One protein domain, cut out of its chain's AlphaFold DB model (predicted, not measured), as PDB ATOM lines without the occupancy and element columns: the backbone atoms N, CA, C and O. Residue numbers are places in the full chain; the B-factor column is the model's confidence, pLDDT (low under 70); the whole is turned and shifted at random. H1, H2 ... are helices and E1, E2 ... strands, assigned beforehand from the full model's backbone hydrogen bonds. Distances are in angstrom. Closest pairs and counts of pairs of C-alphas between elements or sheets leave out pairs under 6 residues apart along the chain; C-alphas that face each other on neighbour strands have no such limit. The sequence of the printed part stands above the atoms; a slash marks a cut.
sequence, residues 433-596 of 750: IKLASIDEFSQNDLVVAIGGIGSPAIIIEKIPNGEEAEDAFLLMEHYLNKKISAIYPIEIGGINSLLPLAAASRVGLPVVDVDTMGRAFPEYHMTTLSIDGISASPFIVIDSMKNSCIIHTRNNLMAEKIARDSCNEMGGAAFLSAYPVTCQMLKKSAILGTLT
ATOM      1  N   ILE A 433      99.445 -17.030 260.579       94.19
ATOM      2  CA  ILE A 433      98.428 -17.392 261.569       94.19
ATOM      3  C   ILE A 433      99.019 -18.444 262.510       94.19
ATOM      4  O   ILE A 433      99.538 -19.468 262.059       94.19
ATOM      5  N   LYS A 434      98.952 -18.202 263.825       95.81
ATOM      6  CA  LYS A 434      99.469 -19.143 264.825       95.81
ATOM      7  C   LYS A 434      98.514 -20.329 264.976       95.81
ATOM      8  O   LYS A 434      97.412 -20.168 265.495       95.81
ATOM      9  N   LEU A 435      98.977 -21.515 264.595       95.62
ATOM     10  CA  LEU A 435      98.370 -22.791 264.968       95.62
ATOM     11  C   LEU A 435      98.985 -23.253 266.299       95.62
ATOM     12  O   LEU A 435     100.211 -23.314 266.409       95.62
ATOM     13  N   ALA A 436      98.160 -23.517 267.309       96.88
ATOM     14  CA  ALA A 436      98.588 -23.870 268.660       96.88
ATOM     15  C   ALA A 436      98.073 -25.255 269.061       96.88
ATOM     16  O   ALA A 436      96.927 -25.616 268.777       96.88
ATOM     17  N   SER A 437      98.900 -26.013 269.780       96.69
ATOM     18  CA  SER A 437      98.427 -27.228 270.446       96.69
ATOM     19  C   SER A 437      97.472 -26.860 271.582       96.69
ATOM     20  O   SER A 437      97.674 -25.867 272.281       96.69
ATOM     21  N   ILE A 438      96.464 -27.702 271.831       95.31
ATOM     22  CA  ILE A 438      95.564 -27.559 272.988       95.31
ATOM     23  C   ILE A 438      96.333 -27.537 274.327       95.31
ATOM     24  O   ILE A 438      95.849 -26.979 275.308       95.31
ATOM     25  N   ASP A 439      97.543 -28.104 274.360       95.44
ATOM     26  CA  ASP A 439      98.417 -28.154 275.539       95.44
ATOM     27  C   ASP A 439      99.127 -26.831 275.860       95.44
ATOM     28  O   ASP A 439      99.693 -26.691 276.943       95.44
ATOM     29  N   GLU A 440      99.099 -25.853 274.950       96.81
ATOM     30  CA  GLU A 440      99.657 -24.514 275.190       96.81
ATOM     31  C   GLU A 440      98.750 -23.636 276.068       96.81
ATOM     32  O   GLU A 440      99.180 -22.575 276.527       96.81
ATOM     33  N   PHE A 441      97.506 -24.059 276.304       96.88
ATOM     34  CA  PHE A 441      96.490 -23.291 277.021       96.88
ATOM     35  C   PHE A 441      96.258 -23.818 278.440       96.88
ATOM     36  O   PHE A 441      96.420 -25.004 278.742       96.88
ATOM     37  N   SER A 442      95.802 -22.934 279.328       97.31
ATOM     38  CA  SER A 442      95.350 -23.326 280.661       97.31
ATOM     39  C   SER A 442      94.033 -24.096 280.575       97.31
ATOM     40  O   SER A 442      93.185 -23.822 279.733       97.31
ATOM     41  N   GLN A 443      93.800 -25.027 281.503       96.06
ATOM     42  CA  GLN A 443      92.599 -25.879 281.501       96.06
ATOM     43  C   GLN A 443      91.272 -25.101 281.468       96.06
ATOM     44  O   GLN A 443      90.303 -25.576 280.878       96.06
ATOM     45  N   ASN A 444      91.247 -23.911 282.077       96.50
ATOM     46  CA  ASN A 444      90.068 -23.049 282.186       96.50
ATOM     47  C   ASN A 444      89.986 -21.970 281.097       96.50
ATOM     48  O   ASN A 444      89.035 -21.186 281.120       96.50
ATOM     49  N   ASP A 445      90.957 -21.905 280.181       97.94
ATOM     50  CA  ASP A 445      90.898 -20.969 279.061       97.94
ATOM     51  C   ASP A 445      89.672 -21.277 278.204       97.94
ATOM     52  O   ASP A 445      89.365 -22.438 277.926       97.94
ATOM     53  N   LEU A 446      88.949 -20.222 277.837       98.12
ATOM     54  CA  LEU A 446      87.721 -20.314 277.066       98.12
ATOM     55  C   LEU A 446      88.052 -20.239 275.577       98.12
ATOM     56  O   LEU A 446      88.791 -19.356 275.149       98.12
ATOM     57  N   VAL A 447      87.480 -21.141 274.793       98.25
ATOM     58  CA  VAL A 447      87.677 -21.227 273.345       98.25
ATOM     59  C   VAL A 447      86.337 -21.436 272.653       98.25
ATOM     60  O   VAL A 447      85.406 -21.985 273.252       98.25
ATOM     61  N   VAL A 448      86.219 -20.983 271.405       97.88
ATOM     62  CA  VAL A 448      84.947 -21.013 270.661       97.88
ATOM     63  C   VAL A 448      85.123 -21.563 269.254       97.88
ATOM     64  O   VAL A 448      86.167 -21.365 268.624       97.88
ATOM     65  N   ALA A 449      84.082 -22.228 268.757       96.88
ATOM     66  CA  ALA A 449      84.028 -22.669 267.377       96.88
ATOM     67  C   ALA A 449      83.560 -21.520 266.476       96.88
ATOM     68  O   ALA A 449      82.635 -20.786 266.834       96.88
ATOM     69  N   ILE A 450      84.171 -21.396 265.298       95.00
ATOM     70  CA  ILE A 450      83.738 -20.498 264.218       95.00
ATOM     71  C   ILE A 450      83.496 -21.340 262.960       95.00
ATOM     72  O   ILE A 450      84.170 -22.348 262.747       95.00
ATOM     73  N   GLY A 451      82.529 -20.950 262.131       90.56
ATOM     74  CA  GLY A 451      82.212 -21.653 260.888       90.56
ATOM     75  C   GLY A 451      81.175 -20.927 260.034       90.56
ATOM     76  O   GLY A 451      80.755 -19.814 260.357       90.56
ATOM     77  N   GLY A 452      80.764 -21.563 258.941       89.69
ATOM     78  CA  GLY A 452      79.711 -21.113 258.033       89.69
ATOM     79  C   GLY A 452      78.531 -22.085 258.003       89.69
ATOM     80  O   GLY A 452      78.706 -23.294 257.862       89.69
ATOM     81  N   ILE A 453      77.311 -21.573 258.109       88.75
ATOM     82  CA  ILE A 453      76.068 -22.348 258.018       88.75
ATOM     83  C   ILE A 453      75.308 -21.975 256.743       88.75
ATOM     84  O   ILE A 453      75.337 -20.828 256.300       88.75
ATOM     85  N   GLY A 454      74.622 -22.951 256.151       84.44
ATOM     86  CA  GLY A 454      73.793 -22.758 254.962       84.44
ATOM     87  C   GLY A 454      74.201 -23.655 253.801       84.44
ATOM     88  O   GLY A 454      74.822 -24.700 253.995       84.44
ATOM     89  N   SER A 455      73.808 -23.256 252.591       75.62
ATOM     90  CA  SER A 455      74.079 -24.014 251.368       75.62
ATOM     91  C   SER A 455      75.416 -23.601 250.742       75.62
ATOM     92  O   SER A 455      75.577 -22.437 250.360       75.62
ATOM     93  N   PRO A 456      76.350 -24.547 250.527       67.38
ATOM     94  CA  PRO A 456      77.569 -24.287 249.767       67.38
ATOM     95  C   PRO A 456      77.333 -23.762 248.349       67.38
ATOM     96  O   PRO A 456      78.134 -22.987 247.838       67.38
ATOM     97  N   ALA A 457      76.225 -24.131 247.700       69.00
ATOM     98  CA  ALA A 457      75.909 -23.598 246.376       69.00
ATOM     99  C   ALA A 457      75.615 -22.088 246.426       69.00
ATOM    100  O   ALA A 457      75.978 -21.358 245.509       69.00
ATOM    101  N   ILE A 458      75.014 -21.613 247.524       76.56
ATOM    102  CA  ILE A 458      74.663 -20.201 247.701       76.56
ATOM    103  C   ILE A 458      75.901 -19.365 248.017       76.56
ATOM    104  O   ILE A 458      76.029 -18.274 247.472       76.56
ATOM    105  N   ILE A 459      76.838 -19.851 248.842       72.94
ATOM    106  CA  ILE A 459      78.022 -19.057 249.230       72.94
ATOM    107  C   ILE A 459      78.929 -18.709 248.035       72.94
ATOM    108  O   ILE A 459      79.667 -17.727 248.078       72.94
ATOM    109  N   ILE A 460      78.851 -19.490 246.951       68.94
ATOM    110  CA  ILE A 460      79.560 -19.227 245.692       68.94
ATOM    111  C   ILE A 460      78.932 -18.045 244.931       68.94
ATOM    112  O   ILE A 460      79.650 -17.290 244.276       68.94
ATOM    113  N   GLU A 461      77.615 -17.856 245.031       72.06
ATOM    114  CA  GLU A 461      76.886 -16.751 244.389       72.06
ATOM    115  C   GLU A 461      76.801 -15.505 245.291       72.06
ATOM    116  O   GLU A 461      76.912 -14.374 244.815       72.06
ATOM    117  N   LYS A 462      76.653 -15.710 246.605       78.12
ATOM    118  CA  LYS A 462      76.590 -14.688 247.658       78.12
ATOM    119  C   LYS A 462      77.923 -14.649 248.412       78.12
ATOM    120  O   LYS A 462      78.048 -15.176 249.516       78.12
ATOM    121  N   ILE A 463      78.920 -14.029 247.782       75.81
ATOM    122  CA  ILE A 463      80.280 -13.913 248.326       75.81
ATOM    123  C   ILE A 463      80.242 -13.185 249.689       75.81
ATOM    124  O   ILE A 463      79.637 -12.112 249.765       75.81
ATOM    125  N   PRO A 464      80.891 -13.718 250.744       78.69
ATOM    126  CA  PRO A 464      80.992 -13.047 252.042       78.69
ATOM    127  C   PRO A 464      81.698 -11.689 251.953       78.69
ATOM    128  O   PRO A 464      82.657 -11.531 251.193       78.69
ATOM    129  N   ASN A 465      81.287 -10.734 252.787       81.69
ATOM    130  CA  ASN A 465      81.974  -9.447 252.941       81.69
ATOM    131  C   ASN A 465      83.348  -9.609 253.609       81.69
ATOM    132  O   ASN A 465      84.250  -8.795 253.411       81.69
ATOM    133  N   GLY A 466      83.513 -10.684 254.375       81.38
ATOM    134  CA  GLY A 466      84.721 -11.062 255.079       81.38
ATOM    135  C   GLY A 466      84.553 -10.904 256.584       81.38
ATOM    136  O   GLY A 466      84.999 -11.784 257.310       81.38
ATOM    137  N   GLU A 467      83.967  -9.804 257.056       87.88
ATOM    138  CA  GLU A 467      83.909  -9.413 258.478       87.88
ATOM    139  C   GLU A 467      82.995 -10.297 259.343       87.88
ATOM    140  O   GLU A 467      83.115 -10.300 260.563       87.88
ATOM    141  N   GLU A 468      82.120 -11.101 258.738       91.69
ATOM    142  CA  GLU A 468      81.067 -11.840 259.440       91.69
ATOM    143  C   GLU A 468      81.612 -12.788 260.519       91.69
ATOM    144  O   GLU A 468      81.034 -12.912 261.597       91.69
ATOM    145  N   ALA A 469      82.740 -13.449 260.251       90.62
ATOM    146  CA  ALA A 469      83.359 -14.369 261.204       90.62
ATOM    147  C   ALA A 469      83.955 -13.644 262.426       90.62
ATOM    148  O   ALA A 469      83.913 -14.166 263.540       90.62
ATOM    149  N   GLU A 470      84.495 -12.440 262.219       92.62
ATOM    150  CA  GLU A 470      84.993 -11.567 263.286       92.62
ATOM    151  C   GLU A 470      83.825 -11.020 264.110       92.62
ATOM    152  O   GLU A 470      83.833 -11.128 265.334       92.62
ATOM    153  N   ASP A 471      82.779 -10.529 263.445       95.00
ATOM    154  CA  ASP A 471      81.570 -10.029 264.102       95.00
ATOM    155  C   ASP A 471      80.886 -11.130 264.943       95.00
ATOM    156  O   ASP A 471      80.463 -10.876 266.073       95.00
ATOM    157  N   ALA A 472      80.836 -12.378 264.449       95.81
ATOM    158  CA  ALA A 472      80.326 -13.526 265.205       95.81
ATOM    159  C   ALA A 472      81.149 -13.801 266.475       95.81
ATOM    160  O   ALA A 472      80.581 -14.055 267.540       95.81
ATOM    161  N   PHE A 473      82.480 -13.741 266.366       96.81
ATOM    162  CA  PHE A 473      83.389 -13.906 267.498       96.81
ATOM    163  C   PHE A 473      83.210 -12.789 268.534       96.81
ATOM    164  O   PHE A 473      83.042 -13.071 269.721       96.81
ATOM    165  N   LEU A 474      83.203 -11.526 268.099       96.19
ATOM    166  CA  LEU A 474      83.071 -10.370 268.988       96.19
ATOM    167  C   LEU A 474      81.727 -10.388 269.722       96.19
ATOM    168  O   LEU A 474      81.666 -10.104 270.921       96.19
ATOM    169  N   LEU A 475      80.653 -10.786 269.034       97.31
ATOM    170  CA  LEU A 475      79.339 -10.946 269.650       97.31
ATOM    171  C   LEU A 475      79.330 -12.080 270.688       97.31
ATOM    172  O   LEU A 475      78.697 -11.932 271.735       97.31
ATOM    173  N   MET A 476      80.057 -13.176 270.439       97.88
ATOM    174  CA  MET A 476      80.231 -14.268 271.403       97.88
ATOM    175  C   MET A 476      80.971 -13.801 272.656       97.88
ATOM    176  O   MET A 476      80.501 -14.029 273.772       97.88
ATOM    177  N   GLU A 477      82.101 -13.113 272.483       97.12
ATOM    178  CA  GLU A 477      82.909 -12.598 273.592       97.12
ATOM    179  C   GLU A 477      82.106 -11.615 274.457       97.12
ATOM    180  O   GLU A 477      82.068 -11.732 275.688       97.12
ATOM    181  N   HIS A 478      81.382 -10.704 273.800       97.12
ATOM    182  CA  HIS A 478      80.501  -9.745 274.454       97.12
ATOM    183  C   HIS A 478      79.358 -10.434 275.212       97.12
ATOM    184  O   HIS A 478      79.102 -10.108 276.370       97.12
ATOM    185  N   TYR A 479      78.680 -11.407 274.591       97.62
ATOM    186  CA  TYR A 479      77.563 -12.119 275.216       97.62
ATOM    187  C   TYR A 479      78.000 -12.922 276.448       97.62
ATOM    188  O   TYR A 479      77.322 -12.913 277.477       97.62
ATOM    189  N   LEU A 480      79.145 -13.603 276.366       97.06
ATOM    190  CA  LEU A 480      79.691 -14.380 277.479       97.06
ATOM    191  C   LEU A 480      80.277 -13.497 278.585       97.06
ATOM    192  O   LEU A 480      80.457 -13.982 279.706       97.06
ATOM    193  N   ASN A 481      80.578 -12.231 278.274       97.00
ATOM    194  CA  ASN A 481      81.269 -11.287 279.150       97.00
ATOM    195  C   ASN A 481      82.552 -11.895 279.750       97.00
ATOM    196  O   ASN A 481      82.836 -11.788 280.947       97.00
ATOM    197  N   LYS A 482      83.297 -12.620 278.910       95.81
ATOM    198  CA  LYS A 482      84.534 -13.326 279.250       95.81
ATOM    199  C   LYS A 482      85.478 -13.256 278.068       95.81
ATOM    200  O   LYS A 482      85.039 -13.416 276.940       95.81
ATOM    201  N   LYS A 483      86.770 -13.104 278.355       96.50
ATOM    202  CA  LYS A 483      87.806 -13.128 277.327       96.50
ATOM    203  C   LYS A 483      87.923 -14.525 276.716       96.50
ATOM    204  O   LYS A 483      88.031 -15.502 277.463       96.50
ATOM    205  N   ILE A 484      87.933 -14.604 275.390       98.19
ATOM    206  CA  ILE A 484      88.167 -15.848 274.652       98.19
ATOM    207  C   ILE A 484      89.655 -15.926 274.282       98.19
ATOM    208  O   ILE A 484      90.247 -14.958 273.808       98.19
ATOM    209  N   SER A 485      90.276 -17.078 274.530       98.12
ATOM    210  CA  SER A 485      91.722 -17.277 274.382       98.12
ATOM    211  C   SER A 485      92.131 -17.809 273.006       98.12
ATOM    212  O   SER A 485      93.270 -17.592 272.597       98.12
ATOM    213  N   ALA A 486      91.239 -18.515 272.302       98.00
ATOM    214  CA  ALA A 486      91.505 -19.074 270.974       98.00
ATOM    215  C   ALA A 486      90.219 -19.448 270.218       98.00
ATOM    216  O   ALA A 486      89.143 -19.591 270.809       98.00
ATOM    217  N   ILE A 487      90.366 -19.653 268.909       98.06
ATOM    218  CA  ILE A 487      89.321 -20.146 268.002       98.06
ATOM    219  C   ILE A 487      89.677 -21.573 267.568       98.06
ATOM    220  O   ILE A 487      90.852 -21.915 267.463       98.06
ATOM    221  N   TYR A 488      88.686 -22.416 267.294       96.88
ATOM    222  CA  TYR A 488      88.905 -23.723 266.669       96.88
ATOM    223  C   TYR A 488      87.874 -23.987 265.560       96.88
ATOM    224  O   TYR A 488      86.762 -23.449 265.615       96.88
ATOM    225  N   PRO A 489      88.215 -24.769 264.521       91.69
ATOM    226  CA  PRO A 489      87.237 -25.206 263.538       91.69
ATOM    227  C   PRO A 489      86.306 -26.254 264.143       91.69
ATOM    228  O   PRO A 489      86.710 -27.127 264.908       91.69
ATOM    229  N   ILE A 490      85.033 -26.186 263.777       88.94
ATOM    230  CA  ILE A 490      84.059 -27.197 264.187       88.94
ATOM    231  C   ILE A 490      84.236 -28.518 263.433       88.94
ATOM    232  O   ILE A 490      84.032 -29.584 264.011       88.94
ATOM    233  N   GLU A 491      84.672 -28.449 262.178       82.25
ATOM    234  CA  GLU A 491      84.868 -29.587 261.291       82.25
ATOM    235  C   GLU A 491      86.093 -29.381 260.401       82.25
ATOM    236  O   GLU A 491      86.483 -28.250 260.095       82.25
ATOM    237  N   ILE A 492      86.671 -30.486 259.935       75.94
ATOM    238  CA  ILE A 492      87.793 -30.487 258.996       75.94
ATOM    239  C   ILE A 492      87.299 -30.740 257.561       75.94
ATOM    240  O   ILE A 492      87.598 -31.748 256.923       75.94
ATOM    241  N   GLY A 493      86.479 -29.810 257.059       69.00
ATOM    242  CA  GLY A 493      85.868 -29.865 255.729       69.00
ATOM    243  C   GLY A 493      85.887 -28.513 255.020       69.00
ATOM    244  O   GLY A 493      85.612 -27.482 255.634       69.00
ATOM    245  N   GLY A 494      86.227 -28.523 253.728       74.00
ATOM    246  CA  GLY A 494      86.012 -27.410 252.803       74.00
ATOM    247  C   GLY A 494      86.304 -26.008 253.349       74.00
ATOM    248  O   GLY A 494      87.395 -25.723 253.854       74.00
ATOM    249  N   ILE A 495      85.314 -25.119 253.245       78.31
ATOM    250  CA  ILE A 495      85.411 -23.730 253.706       78.31
ATOM    251  C   ILE A 495      85.468 -23.629 255.242       78.31
ATOM    252  O   ILE A 495      86.172 -22.765 255.766       78.31
ATOM    253  N   ASN A 496      84.808 -24.537 255.969       83.75
ATOM    254  CA  ASN A 496      84.719 -24.517 257.436       83.75
ATOM    255  C   ASN A 496      86.041 -24.836 258.145       83.75
ATOM    256  O   ASN A 496      86.234 -24.425 259.286       83.75
ATOM    257  N   SER A 497      86.987 -25.466 257.446       82.44
ATOM    258  CA  SER A 497      88.368 -25.610 257.924       82.44
ATOM    259  C   SER A 497      89.201 -24.322 257.800       82.44
ATOM    260  O   SER A 497      90.185 -24.143 258.516       82.44
ATOM    261  N   LEU A 498      88.810 -23.401 256.907       86.81
ATOM    262  CA  LEU A 498      89.595 -22.215 256.542       86.81
ATOM    263  C   LEU A 498      89.048 -20.909 257.132       86.81
ATOM    264  O   LEU A 498      89.834 -20.033 257.493       86.81
ATOM    265  N   LEU A 499      87.726 -20.760 257.270       88.62
ATOM    266  CA  LEU A 499      87.121 -19.569 257.891       88.62
ATOM    267  C   LEU A 499      87.661 -19.273 259.302       88.62
ATOM    268  O   LEU A 499      87.951 -18.106 259.574       88.62
ATOM    269  N   PRO A 500      87.871 -20.274 260.181       92.19
ATOM    270  CA  PRO A 500      88.393 -20.039 261.526       92.19
ATOM    271  C   PRO A 500      89.814 -19.474 261.517       92.19
ATOM    272  O   PRO A 500      90.138 -18.638 262.355       92.19
ATOM    273  N   LEU A 501      90.641 -19.867 260.537       92.69
ATOM    274  CA  LEU A 501      91.986 -19.316 260.347       92.69
ATOM    275  C   LEU A 501      91.915 -17.819 260.013       92.69
ATOM    276  O   LEU A 501      92.600 -17.008 260.636       92.69
ATOM    277  N   ALA A 502      91.051 -17.443 259.064       90.94
ATOM    278  CA  ALA A 502      90.863 -16.045 258.685       90.94
ATOM    279  C   ALA A 502      90.312 -15.206 259.855       90.94
ATOM    280  O   ALA A 502      90.822 -14.119 260.122       90.94
ATOM    281  N   ALA A 503      89.328 -15.732 260.592       93.31
ATOM    282  CA  ALA A 503      88.763 -15.071 261.767       93.31
ATOM    283  C   ALA A 503      89.826 -14.826 262.849       93.31
ATOM    284  O   ALA A 503      89.984 -13.703 263.323       93.31
ATOM    285  N   ALA A 504      90.606 -15.859 263.181       95.31
ATOM    286  CA  ALA A 504      91.667 -15.798 264.178       95.31
ATOM    287  C   ALA A 504      92.754 -14.780 263.827       95.31
ATOM    288  O   ALA A 504      93.205 -14.042 264.704       95.31
ATOM    289  N   SER A 505      93.107 -14.668 262.542       94.75
ATOM    290  CA  SER A 505      94.039 -13.641 262.082       94.75
ATOM    291  C   SER A 505      93.551 -12.223 262.371       94.75
ATOM    292  O   SER A 505      94.377 -11.375 262.700       94.75
ATOM    293  N   ARG A 506      92.248 -11.953 262.230       91.88
ATOM    294  CA  ARG A 506      91.693 -10.604 262.416       91.88
ATOM    295  C   ARG A 506      91.570 -10.204 263.868       91.88
ATOM    296  O   ARG A 506      91.920  -9.086 264.224       91.88
ATOM    297  N   VAL A 507      91.140 -11.141 264.709       94.44
ATOM    298  CA  VAL A 507      91.012 -10.894 266.151       94.44
ATOM    299  C   VAL A 507      92.348 -11.037 266.893       94.44
ATOM    300  O   VAL A 507      92.418 -10.785 268.093       94.44
ATOM    301  N   GLY A 508      93.419 -11.433 266.196       95.12
ATOM    302  CA  GLY A 508      94.763 -11.567 266.760       95.12
ATOM    303  C   GLY A 508      94.909 -12.734 267.739       95.12
ATOM    304  O   GLY A 508      95.690 -12.644 268.688       95.12
ATOM    305  N   LEU A 509      94.158 -13.819 267.532       97.25
ATOM    306  CA  LEU A 509      94.172 -15.010 268.384       97.25
ATOM    307  C   LEU A 509      94.764 -16.226 267.657       97.25
ATOM    308  O   LEU A 509      94.742 -16.291 266.429       97.25
ATOM    309  N   PRO A 510      95.304 -17.211 268.394       97.75
ATOM    310  CA  PRO A 510      95.699 -18.484 267.806       97.75
ATOM    311  C   PRO A 510      94.483 -19.337 267.419       97.75
ATOM    312  O   PRO A 510      93.406 -19.227 268.014       97.75
ATOM    313  N   VAL A 511      94.697 -20.247 266.467       97.69
ATOM    314  CA  VAL A 511      93.780 -21.358 266.189       97.69
ATOM    315  C   VAL A 511      94.271 -22.606 266.901       97.69
ATOM    316  O   VAL A 511      95.447 -22.948 266.807       97.69
ATOM    317  N   VAL A 512      93.380 -23.286 267.616       97.88
ATOM    318  CA  VAL A 512      93.697 -24.566 268.251       97.88
ATOM    319  C   VAL A 512      93.653 -25.676 267.199       97.88
ATOM    320  O   VAL A 512      92.677 -25.781 266.459       97.88
ATOM    321  N   ASP A 513      94.689 -26.513 267.145       95.62
ATOM    322  CA  ASP A 513      94.790 -27.655 266.224       95.62
ATOM    323  C   ASP A 513      93.903 -28.832 266.650       95.62
ATOM    324  O   ASP A 513      94.363 -29.872 267.133       95.62
ATOM    325  N   VAL A 514      92.598 -28.630 266.525       93.88
ATOM    326  CA  VAL A 514      91.557 -29.620 266.787       93.88
ATOM    327  C   VAL A 514      90.397 -29.389 265.834       93.88
ATOM    328  O   VAL A 514      90.222 -28.281 265.336       93.88
ATOM    329  N   ASP A 515      89.538 -30.385 265.678       90.81
ATOM    330  CA  ASP A 515      88.164 -30.174 265.236       90.81
ATOM    331  C   ASP A 515      87.219 -31.131 265.975       90.81
ATOM    332  O   ASP A 515      87.645 -31.965 266.780       90.81
ATOM    333  N   THR A 516      85.912 -30.997 265.765       92.81
ATOM    334  CA  THR A 516      84.907 -31.743 266.539       92.81
ATOM    335  C   THR A 516      84.206 -32.828 265.729       92.81
ATOM    336  O   THR A 516      83.265 -33.446 266.220       92.81
ATOM    337  N   MET A 517      84.668 -33.091 264.506       88.94
ATOM    338  CA  MET A 517      84.093 -34.073 263.595       88.94
ATOM    339  C   MET A 517      85.118 -35.074 263.040       88.94
ATOM    340  O   MET A 517      84.797 -36.249 262.878       88.94
ATOM    341  N   GLY A 518      86.360 -34.668 262.771       80.44
ATOM    342  CA  GLY A 518      87.399 -35.456 262.094       80.44
ATOM    343  C   GLY A 518      87.101 -35.718 260.612       80.44
ATOM    344  O   GLY A 518      87.855 -36.413 259.936       80.44
ATOM    345  N   ARG A 519      85.979 -35.181 260.130       82.94
ATOM    346  CA  ARG A 519      85.447 -35.177 258.765       82.94
ATOM    347  C   ARG A 519      84.393 -34.066 258.675       82.94
ATOM    348  O   ARG A 519      84.236 -33.323 259.633       82.94
ATOM    349  N   ALA A 520      83.651 -33.986 257.578       80.81
ATOM    350  CA  ALA A 520      82.420 -33.199 257.521       80.81
ATOM    351  C   ALA A 520      81.191 -34.089 257.767       80.81
ATOM    352  O   ALA A 520      81.170 -35.257 257.339       80.81
ATOM    353  N   PHE A 521      80.183 -33.518 258.426       87.00
ATOM    354  CA  PHE A 521      78.836 -34.072 258.555       87.00
ATOM    355  C   PHE A 521      77.793 -33.019 258.163       87.00
ATOM    356  O   PHE A 521      78.063 -31.825 258.285       87.00
ATOM    357  N   PRO A 522      76.572 -33.427 257.771       82.56
ATOM    358  CA  PRO A 522      75.616 -32.465 257.227       82.56
ATOM    359  C   PRO A 522      75.135 -31.434 258.261       82.56
ATOM    360  O   PRO A 522      74.875 -30.281 257.922       82.56
ATOM    361  N   GLU A 523      74.993 -31.829 259.527       87.94
ATOM    362  CA  GLU A 523      74.323 -31.020 260.553       87.94
ATOM    363  C   GLU A 523      75.257 -30.644 261.711       87.94
ATOM    364  O   GLU A 523      75.970 -31.490 262.244       87.94
ATOM    365  N   TYR A 524      75.195 -29.399 262.197       87.75
ATOM    366  CA  TYR A 524      76.132 -28.873 263.212       87.75
ATOM    367  C   TYR A 524      76.063 -29.522 264.597       87.75
ATOM    368  O   TYR A 524      76.939 -29.315 265.443       87.75
ATOM    369  N   HIS A 525      75.003 -30.272 264.876       92.25
ATOM    370  CA  HIS A 525      74.903 -31.039 266.112       92.25
ATOM    371  C   HIS A 525      75.681 -32.367 266.034       92.25
ATOM    372  O   HIS A 525      75.853 -33.032 267.051       92.25
ATOM    373  N   MET A 526      76.169 -32.762 264.854       94.00
ATOM    374  CA  MET A 526      76.926 -33.994 264.623       94.00
ATOM    375  C   MET A 526      78.398 -33.815 265.013       94.00
ATOM    376  O   MET A 526      79.305 -33.968 264.205       94.00
ATOM    377  N   THR A 527      78.636 -33.473 266.280       95.62
ATOM    378  CA  THR A 527      79.967 -33.202 266.841       95.62
ATOM    379  C   THR A 527      80.294 -34.165 267.978       95.62
ATOM    380  O   THR A 527      79.408 -34.631 268.700       95.62
ATOM    381  N   THR A 528      81.578 -34.434 268.207       96.31
ATOM    382  CA  THR A 528      82.032 -35.210 269.368       96.31
ATOM    383  C   THR A 528      81.697 -34.508 270.688       96.31
ATOM    384  O   THR A 528      81.449 -35.172 271.691       96.31
ATOM    385  N   LEU A 529      81.571 -33.178 270.665       96.44
ATOM    386  CA  LEU A 529      81.029 -32.382 271.770       96.44
ATOM    387  C   LEU A 529      79.598 -32.806 272.126       96.44
ATOM    388  O   LEU A 529      79.261 -32.923 273.304       96.44
ATOM    389  N   SER A 530      78.767 -33.086 271.122       95.56
ATOM    390  CA  SER A 530      77.393 -33.550 271.334       95.56
ATOM    391  C   SER A 530      77.330 -34.971 271.891       95.56
ATOM    392  O   SER A 530      76.453 -35.238 272.712       95.56
ATOM    393  N   ILE A 531      78.276 -35.852 271.529       95.00
ATOM    394  CA  ILE A 531      78.428 -37.176 272.169       95.00
ATOM    395  C   ILE A 531      78.643 -37.012 273.680       95.00
ATOM    396  O   ILE A 531      78.020 -37.708 274.480       95.00
ATOM    397  N   ASP A 532      79.485 -36.057 274.075       95.25
ATOM    398  CA  ASP A 532      79.785 -35.767 275.482       95.25
ATOM    399  C   ASP A 532      78.725 -34.877 276.171       95.25
ATOM    400  O   ASP A 532      78.898 -34.483 277.326       95.25
ATOM    401  N   GLY A 533      77.620 -34.553 275.487       94.50
ATOM    402  CA  GLY A 533      76.526 -33.742 276.029       94.50
ATOM    403  C   GLY A 533      76.869 -32.261 276.229       94.50
ATOM    404  O   GLY A 533      76.207 -31.574 277.010       94.50
ATOM    405  N   ILE A 534      77.902 -31.756 275.552       96.88
ATOM    406  CA  ILE A 534      78.333 -30.360 275.645       96.88
ATOM    407  C   ILE A 534      77.414 -29.483 274.793       96.88
ATOM    408  O   ILE A 534      77.186 -29.746 273.613       96.88
ATOM    409  N   SER A 535      76.887 -28.422 275.403       96.62
ATOM    410  CA  SER A 535      75.961 -27.493 274.758       96.62
ATOM    411  C   SER A 535      76.647 -26.647 273.684       96.62
ATOM    412  O   SER A 535      77.680 -26.029 273.935       96.62
ATOM    413  N   ALA A 536      76.005 -26.543 272.521       96.56
ATOM    414  CA  ALA A 536      76.361 -25.599 271.469       96.56
ATOM    415  C   ALA A 536      75.959 -24.157 271.814       96.56
ATOM    416  O   ALA A 536      76.530 -23.225 271.259       96.56
ATOM    417  N   SER A 537      74.977 -23.978 272.709       96.12
ATOM    418  CA  SER A 537      74.462 -22.668 273.110       96.12
ATOM    419  C   SER A 537      75.407 -21.922 274.070       96.12
ATOM    420  O   SER A 537      75.951 -22.563 274.974       96.12
ATOM    421  N   PRO A 538      75.503 -20.579 273.978       97.31
ATOM    422  CA  PRO A 538      74.906 -19.708 272.952       97.31
ATOM    423  C   PRO A 538      75.389 -20.051 271.539       97.31
ATOM    424  O   PRO A 538      76.572 -20.286 271.328       97.31
ATOM    425  N   PHE A 539      74.456 -20.101 270.587       97.62
ATOM    426  CA  PHE A 539      74.750 -20.338 269.176       97.62
ATOM    427  C   PHE A 539      74.431 -19.057 268.417       97.62
ATOM    428  O   PHE A 539      73.281 -18.623 268.380       97.62
ATOM    429  N   ILE A 540      75.446 -18.427 267.852       98.00
ATOM    430  CA  ILE A 540      75.323 -17.165 267.131       98.00
ATOM    431  C   ILE A 540      75.258 -17.458 265.644       98.00
ATOM    432  O   ILE A 540      76.066 -18.237 265.149       98.00
ATOM    433  N   VAL A 541      74.333 -16.809 264.941       97.00
ATOM    434  CA  VAL A 541      74.293 -16.785 263.473       97.00
ATOM    435  C   VAL A 541      74.279 -15.334 263.016       97.00
ATOM    436  O   VAL A 541      73.511 -14.538 263.560       97.00
ATOM    437  N   ILE A 542      75.115 -14.999 262.035       95.81
ATOM    438  CA  ILE A 542      75.228 -13.658 261.457       95.81
ATOM    439  C   ILE A 542      75.338 -13.711 259.932       95.81
ATOM    440  O   ILE A 542      76.055 -14.545 259.380       95.81
ATOM    441  N   ASP A 543      74.625 -12.829 259.238       92.56
ATOM    442  CA  ASP A 543      74.669 -12.730 257.779       92.56
ATOM    443  C   ASP A 543      75.626 -11.641 257.272       92.56
ATOM    444  O   ASP A 543      76.180 -10.846 258.029       92.56
ATOM    445  N   SER A 544      75.788 -11.573 255.950       88.62
ATOM    446  CA  SER A 544      76.633 -10.571 255.292       88.62
ATOM    447  C   SER A 544      76.165  -9.128 255.503       88.62
ATOM    448  O   SER A 544      76.943  -8.195 255.339       88.62
ATOM    449  N   MET A 545      74.902  -8.916 255.866       89.62
ATOM    450  CA  MET A 545      74.339  -7.598 256.167       89.62
ATOM    451  C   MET A 545      74.455  -7.246 257.659       89.62
ATOM    452  O   MET A 545      73.926  -6.218 258.081       89.62
ATOM    453  N   LYS A 546      75.167  -8.071 258.443       89.88
ATOM    454  CA  LYS A 546      75.352  -7.964 259.895       89.88
ATOM    455  C   LYS A 546      74.069  -8.151 260.711       89.88
ATOM    456  O   LYS A 546      74.036  -7.808 261.896       89.88
ATOM    457  N   ASN A 547      73.021  -8.737 260.128       93.75
ATOM    458  CA  ASN A 547      71.882  -9.209 260.912       93.75
ATOM    459  C   ASN A 547      72.345 -10.407 261.738       93.75
ATOM    460  O   ASN A 547      72.885 -11.359 261.179       93.75
ATOM    461  N   SER A 548      72.129 -10.377 263.052       95.81
ATOM    462  CA  SER A 548      72.590 -11.435 263.953       95.81
ATOM    463  C   SER A 548      71.493 -11.924 264.892       95.81
ATOM    464  O   SER A 548      70.581 -11.184 265.265       95.81
ATOM    465  N   CYS A 549      71.587 -13.192 265.287       96.06
ATOM    466  CA  CYS A 549      70.750 -13.790 266.321       96.06
ATOM    467  C   CYS A 549      71.598 -14.626 267.286       96.06
ATOM    468  O   CYS A 549      72.591 -15.236 266.888       96.06
ATOM    469  N   ILE A 550      71.199 -14.645 268.561       97.75
ATOM    470  CA  ILE A 550      71.807 -15.472 269.608       97.75
ATOM    471  C   ILE A 550      70.769 -16.498 270.046       97.75
ATOM    472  O   ILE A 550      69.693 -16.147 270.533       97.75
ATOM    473  N   ILE A 551      71.087 -17.771 269.859       97.50
ATOM    474  CA  ILE A 551      70.154 -18.880 270.008       97.50
ATOM    475  C   ILE A 551      70.516 -19.691 271.256       97.50
ATOM    476  O   ILE A 551      71.610 -20.252 271.386       97.50
ATOM    477  N   HIS A 552      69.548 -19.792 272.168       96.69
ATOM    478  CA  HIS A 552      69.603 -20.660 273.341       96.69
ATOM    479  C   HIS A 552      68.581 -21.769 273.211       96.69
ATOM    480  O   HIS A 552      67.390 -21.518 273.032       96.69
ATOM    481  N   THR A 553      69.041 -23.007 273.337       95.56
ATOM    482  CA  THR A 553      68.167 -24.169 273.226       95.56
ATOM    483  C   THR A 553      68.482 -25.199 274.293       95.56
ATOM    484  O   THR A 553      69.518 -25.162 274.952       95.56
ATOM    485  N   ARG A 554      67.550 -26.136 274.470       93.00
ATOM    486  CA  ARG A 554      67.699 -27.248 275.409       93.00
ATOM    487  C   ARG A 554      68.745 -28.273 274.952       93.00
ATOM    488  O   ARG A 554      69.286 -28.981 275.793       93.00
ATOM    489  N   ASN A 555      68.951 -28.423 273.645       94.12
ATOM    490  CA  ASN A 555      69.859 -29.412 273.070       94.12
ATOM    491  C   ASN A 555      70.372 -28.967 271.693       94.12
ATOM    492  O   ASN A 555      69.754 -28.139 271.025       94.12
ATOM    493  N   ASN A 556      71.474 -29.574 271.256       95.69
ATOM    494  CA  ASN A 556      72.184 -29.157 270.047       95.69
ATOM    495  C   ASN A 556      71.385 -29.409 268.760       95.69
ATOM    496  O   ASN A 556      71.497 -28.627 267.823       95.69
ATOM    497  N   LEU A 557      70.525 -30.435 268.723       93.19
ATOM    498  CA  LEU A 557      69.640 -30.678 267.577       93.19
ATOM    499  C   LEU A 557      68.647 -29.524 267.371       93.19
ATOM    500  O   LEU A 557      68.373 -29.128 266.241       93.19
ATOM    501  N   MET A 558      68.098 -28.968 268.454       95.06
ATOM    502  CA  MET A 558      67.224 -27.799 268.366       95.06
ATOM    503  C   MET A 558      68.015 -26.536 268.008       95.06
ATOM    504  O   MET A 558      67.508 -25.720 267.242       95.06
ATOM    505  N   ALA A 559      69.246 -26.382 268.521       95.12
ATOM    506  CA  ALA A 559      70.131 -25.286 268.118       95.12
ATOM    507  C   ALA A 559      70.342 -25.285 266.598       95.12
ATOM    508  O   ALA A 559      70.125 -24.259 265.966       95.12
ATOM    509  N   GLU A 560      70.667 -26.446 266.023       92.12
ATOM    510  CA  GLU A 560      70.854 -26.631 264.580       92.12
ATOM    511  C   GLU A 560      69.599 -26.269 263.777       92.12
ATOM    512  O   GLU A 560      69.681 -25.514 262.812       92.12
ATOM    513  N   LYS A 561      68.420 -26.757 264.184       92.12
ATOM    514  CA  LYS A 561      67.164 -26.462 263.473       92.12
ATOM    515  C   LYS A 561      66.862 -24.964 263.436       92.12
ATOM    516  O   LYS A 561      66.627 -24.419 262.364       92.12
ATOM    517  N   ILE A 562      66.929 -24.294 264.588       94.75
ATOM    518  CA  ILE A 562      66.651 -22.854 264.675       94.75
ATOM    519  C   ILE A 562      67.723 -22.049 263.930       94.75
ATOM    520  O   ILE A 562      67.391 -21.115 263.208       94.75
ATOM    521  N   ALA A 563      69.001 -22.414 264.068       94.50
ATOM    522  CA  ALA A 563      70.092 -21.743 263.365       94.50
ATOM    523  C   ALA A 563      69.946 -21.861 261.842       94.50
ATOM    524  O   ALA A 563      70.174 -20.886 261.122       94.50
ATOM    525  N   ARG A 564      69.521 -23.029 261.348       89.81
ATOM    526  CA  ARG A 564      69.299 -23.282 259.922       89.81
ATOM    527  C   ARG A 564      68.093 -22.527 259.371       89.81
ATOM    528  O   ARG A 564      68.196 -21.961 258.285       89.81
ATOM    529  N   ASP A 565      67.001 -22.448 260.123       90.62
ATOM    530  CA  ASP A 565      65.837 -21.644 259.736       90.62
ATOM    531  C   ASP A 565      66.187 -20.147 259.684       90.62
ATOM    532  O   ASP A 565      65.891 -19.479 258.693       90.62
ATOM    533  N   SER A 566      66.924 -19.636 260.678       93.81
ATOM    534  CA  SER A 566      67.452 -18.265 260.652       93.81
ATOM    535  C   SER A 566      68.369 -18.022 259.449       93.81
ATOM    536  O   SER A 566      68.263 -16.993 258.786       93.81
ATOM    537  N   CYS A 567      69.249 -18.976 259.128       91.69
ATOM    538  CA  CYS A 567      70.134 -18.893 257.967       91.69
ATOM    539  C   CYS A 567      69.352 -18.810 256.643       91.69
ATOM    540  O   CYS A 567      69.732 -18.044 255.754       91.69
ATOM    541  N   ASN A 568      68.247 -19.549 256.512       88.00
ATOM    542  CA  ASN A 568      67.389 -19.491 255.327       88.00
ATOM    543  C   ASN A 568      66.784 -18.092 255.134       88.00
ATOM    544  O   ASN A 568      66.876 -17.544 254.035       88.00
ATOM    545  N   GLU A 569      66.261 -17.478 256.199       90.25
ATOM    546  CA  GLU A 569      65.740 -16.099 256.165       90.25
ATOM    547  C   GLU A 569      66.837 -15.063 255.872       90.25
ATOM    548  O   GLU A 569      66.610 -14.071 255.182       90.25
ATOM    549  N   MET A 570      68.069 -15.334 256.309       91.19
ATOM    550  CA  MET A 570      69.269 -14.546 255.999       91.19
ATOM    551  C   MET A 570      69.769 -14.720 254.547       91.19
ATOM    552  O   MET A 570      70.859 -14.263 254.181       91.19
ATOM    553  N   GLY A 571      68.994 -15.378 253.682       85.81
ATOM    554  CA  GLY A 571      69.332 -15.610 252.277       85.81
ATOM    555  C   GLY A 571      70.171 -16.866 252.039       85.81
ATOM    556  O   GLY A 571      70.925 -16.910 251.071       85.81
ATOM    557  N   GLY A 572      70.074 -17.864 252.922       85.50
ATOM    558  CA  GLY A 572      70.563 -19.233 252.712       85.50
ATOM    559  C   GLY A 572      72.060 -19.479 252.945       85.50
ATOM    560  O   GLY A 572      72.523 -20.602 252.736       85.50
ATOM    561  N   ALA A 573      72.812 -18.462 253.373       87.69
ATOM    562  CA  ALA A 573      74.207 -18.578 253.804       87.69
ATOM    563  C   ALA A 573      74.539 -17.514 254.863       87.69
ATOM    564  O   ALA A 573      74.241 -16.326 254.671       87.69
ATOM    565  N   ALA A 574      75.157 -17.953 255.961       92.38
ATOM    566  CA  ALA A 574      75.525 -17.146 257.121       92.38
ATOM    567  C   ALA A 574      76.776 -17.715 257.823       92.38
ATOM    568  O   ALA A 574      77.252 -18.805 257.510       92.38
ATOM    569  N   PHE A 575      77.309 -16.974 258.788       93.56
ATOM    570  CA  PHE A 575      78.439 -17.357 259.631       93.56
ATOM    571  C   PHE A 575      77.965 -17.631 261.048       93.56
ATOM    572  O   PHE A 575      76.905 -17.154 261.454       93.56
ATOM    573  N   LEU A 576      78.747 -18.396 261.805       94.81
ATOM    574  CA  LEU A 576      78.399 -18.751 263.171       94.81
ATOM    575  C   LEU A 576      79.564 -18.686 264.145       94.81
ATOM    576  O   LEU A 576      80.727 -18.861 263.776       94.81
ATOM    577  N   SER A 577      79.194 -18.510 265.412       97.31
ATOM    578  CA  SER A 577      80.028 -18.828 266.565       97.31
ATOM    579  C   SER A 577      79.225 -19.681 267.539       97.31
ATOM    580  O   SER A 577      78.087 -19.347 267.867       97.31
ATOM    581  N   ALA A 578      79.785 -20.801 267.983       96.94
ATOM    582  CA  ALA A 578      79.087 -21.749 268.847       96.94
ATOM    583  C   ALA A 578      80.072 -22.518 269.735       96.94
ATOM    584  O   ALA A 578      81.288 -22.352 269.633       96.94
ATOM    585  N   TYR A 579      79.529 -23.375 270.603       96.94
ATOM    586  CA  TYR A 579      80.300 -24.247 271.492       96.94
ATOM    587  C   TYR A 579      81.402 -23.506 272.276       96.94
ATOM    588  O   TYR A 579      82.587 -23.843 272.164       96.94
ATOM    589  N   PRO A 580      81.046 -22.498 273.091       97.44
ATOM    590  CA  PRO A 580      82.002 -21.928 274.024       97.44
ATOM    591  C   PRO A 580      82.336 -22.950 275.112       97.44
ATOM    592  O   PRO A 580      81.489 -23.328 275.922       97.44
ATOM    593  N   VAL A 581      83.583 -23.412 275.123       97.75
ATOM    594  CA  VAL A 581      84.047 -24.504 275.989       97.75
ATOM    595  C   VAL A 581      85.391 -24.169 276.615       97.75
ATOM    596  O   VAL A 581      86.142 -23.342 276.104       97.75
ATOM    597  N   THR A 582      85.713 -24.821 277.731       98.25
ATOM    598  CA  THR A 582      87.062 -24.729 278.295       98.25
ATOM    599  C   THR A 582      88.027 -25.638 277.538       98.25
ATOM    600  O   THR A 582      87.626 -26.691 277.029       98.25
ATOM    601  N   CYS A 583      89.316 -25.299 277.518       97.44
ATOM    602  CA  CYS A 583      90.346 -26.150 276.914       97.44
ATOM    603  C   CYS A 583      90.375 -27.564 277.510       97.44
ATOM    604  O   CYS A 583      90.625 -28.524 276.786       97.44
ATOM    605  N   GLN A 584      90.056 -27.739 278.799       97.44
ATOM    606  CA  GLN A 584      89.923 -29.068 279.406       97.44
ATOM    607  C   GLN A 584      88.796 -29.894 278.768       97.44
ATOM    608  O   GLN A 584      88.987 -31.078 278.476       97.44
ATOM    609  N   MET A 585      87.625 -29.282 278.555       97.69
ATOM    610  CA  MET A 585      86.490 -29.940 277.904       97.69
ATOM    611  C   MET A 585      86.813 -30.246 276.442       97.69
ATOM    612  O   MET A 585      86.602 -31.375 275.996       97.69
ATOM    613  N   LEU A 586      87.390 -29.277 275.723       97.56
ATOM    614  CA  LEU A 586      87.761 -29.437 274.322       97.56
ATOM    615  C   LEU A 586      88.815 -30.532 274.143       97.56
ATOM    616  O   LEU A 586      88.625 -31.418 273.321       97.56
ATOM    617  N   LYS A 587      89.864 -30.562 274.975       96.94
ATOM    618  CA  LYS A 587      90.901 -31.607 274.942       96.94
ATOM    619  C   LYS A 587      90.327 -33.008 275.140       96.94
ATOM    620  O   LYS A 587      90.781 -33.959 274.511       96.94
ATOM    621  N   LYS A 588      89.343 -33.145 276.034       96.12
ATOM    622  CA  LYS A 588      88.680 -34.429 276.280       96.12
ATOM    623  C   LYS A 588      87.798 -34.837 275.102       96.12
ATOM    624  O   LYS A 588      87.741 -36.026 274.795       96.12
ATOM    625  N   SER A 589      87.107 -33.887 274.473       96.12
ATOM    626  CA  SER A 589      85.990 -34.159 273.566       96.12
ATOM    627  C   SER A 589      86.328 -34.057 272.074       96.12
ATOM    628  O   SER A 589      85.884 -34.900 271.295       96.12
ATOM    629  N   ALA A 590      87.176 -33.122 271.659       96.00
ATOM    630  CA  ALA A 590      87.571 -32.930 270.266       96.00
ATOM    631  C   ALA A 590      88.471 -34.058 269.727       96.00
ATOM    632  O   ALA A 590      88.937 -34.930 270.470       96.00
ATOM    633  N   ILE A 591      88.702 -34.025 268.417       93.56
ATOM    634  CA  ILE A 591      89.709 -34.810 267.706       93.56
ATOM    635  C   ILE A 591      90.910 -33.886 267.492       93.56
ATOM    636  O   ILE A 591      90.772 -32.780 266.976       93.56
ATOM    637  N   LEU A 592      92.079 -34.312 267.963       94.31
ATOM    638  CA  LEU A 592      93.280 -33.476 268.003       94.31
ATOM    639  C   LEU A 592      94.100 -33.621 266.715       94.31
ATOM    640  O   LEU A 592      94.148 -34.709 266.139       94.31
ATOM    641  N   GLY A 593      94.800 -32.560 266.312       88.62
ATOM    642  CA  GLY A 593      95.812 -32.612 265.253       88.62
ATOM    643  C   GLY A 593      95.270 -32.603 263.823       88.62
ATOM    644  O   GLY A 593      95.988 -32.988 262.898       88.62
ATOM    645  N   THR A 594      94.003 -32.247 263.607       83.94
ATOM    646  CA  THR A 594      93.346 -32.431 262.304       83.94
ATOM    647  C   THR A 594      93.705 -31.366 261.271       83.94
ATOM    648  O   THR A 594      93.768 -31.682 260.075       83.94
ATOM    649  N   LEU A 595      94.048 -30.141 261.692       85.00
ATOM    650  CA  LEU A 595      94.608 -29.124 260.795       85.00
ATOM    651  C   LEU A 595      96.045 -29.488 260.410       85.00
ATOM    652  O   LEU A 595      96.392 -29.405 259.229       85.00
ATOM    653  N   THR A 596      96.855 -29.961 261.365       86.19
ATOM    654  CA  THR A 596      98.210 -30.463 261.075       86.19
ATOM    655  C   THR A 596      98.175 -31.646 260.112       86.19
ATOM    656  O   THR A 596      98.892 -31.633 259.113       86.19
TER     657      THR A 596
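AT A GLANCE: This is residues 433 to 596 of the 750 residues of an uncharacterized protein of Glossina brevipalpis (UniProt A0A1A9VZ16). A strongly twisted sheet of five strands forms the core, with the long strands E1 and E5 side by side in its middle and helices over both faces, H2 and H4 on one and H6 and H7 on the other: three layers. H1 sits at one end of E1 and E5, and two short pairings tie the long unnamed stretch 508 to 527 to residues 435 to 436 and 591 to 592. The printed part has 164 residues, with named elements in the order E1 H1 H2 E2 H3 H4 H5 E3 E4 H6 E5 H7; the class is mixed, helices and strands. The sheet, order E2 E1 E5 E3 E4, is mixed. The whole is compact, with a radius of gyration of the C-alphas of 14.1 A, and rounded, spanning 39 by 33 by 32 A.

IN THESE COORDINATES: After residues 433 to 445, with no named element, E1 takes residues 446 to 454, 26.2 A long, from C-alpha 446 at (87.721, -20.314, 277.066). H1 is residues 456 to 461, H2 468 to 480 with 18.3 A, E2 486 to 489, H3 494 to 497, H4 499 to 507 with 12.6 A, and H5 528 to 531. E3, 539 to 542, and E4, 548 to 551, form a hairpin. H6, 556 to 569, is 20.1 A long, E5, 573 to 582, is 28.3 A, and H7, 583 to 589, ends with C-alpha 589 at (85.990, -34.159, 273.566).

HOW THE PARTS SIT: E1 and E5 are antiparallel, with N 453 and O 574 2.8 A apart. E2 is parallel to E1, with N 488 and O 448 at 3.0 A; E1, H1 H2, E2 is a strand-helix-strand unit, parallel neighbour strands with helices between, its crossover right-handed. E3 is antiparallel to E5, N 540 to O 577 2.8 A, and to E4, N 551 to O 539 2.8 A. E4, H6, E5 is a split unit, with E3 between its strands, and its crossover is right-handed. With residues 469 to 473 alone, H2 touches H4 at a steep tilt of 66 degrees, the same way, closest C-alphas Glu 470 and Ala 503, 5.4 A. H4 lies over E2 and E1 at a height over the sheet of 8.6 A. H3 only grazes the sheet with residues 495 to 497. H5, not on the sheet, only just touches H7, with 3 pairs of C-alphas within 8 A, the closest Leu 529 and Ser 589, 5.6 A. H6 and H7 are apart. Each O i to N i+4 pair is within hydrogen-bond range in H2, H4, H6 and H7; in H1 0 of 2 are, with 1 of 3 O i to N i+3 pairs, and H3 and H5 are too short for an O i to N i+4 pair.

THE WHOLE: The two C-alphas farthest apart, those of Gln 443 and Glu 461, are 41.3 A apart. The printed part has no cut, and the link from H4 to H5, 20 residues, is long. Mean pLDDT of the printed part is 91.8; residues 456 to 457, 460 and 493 are under 70.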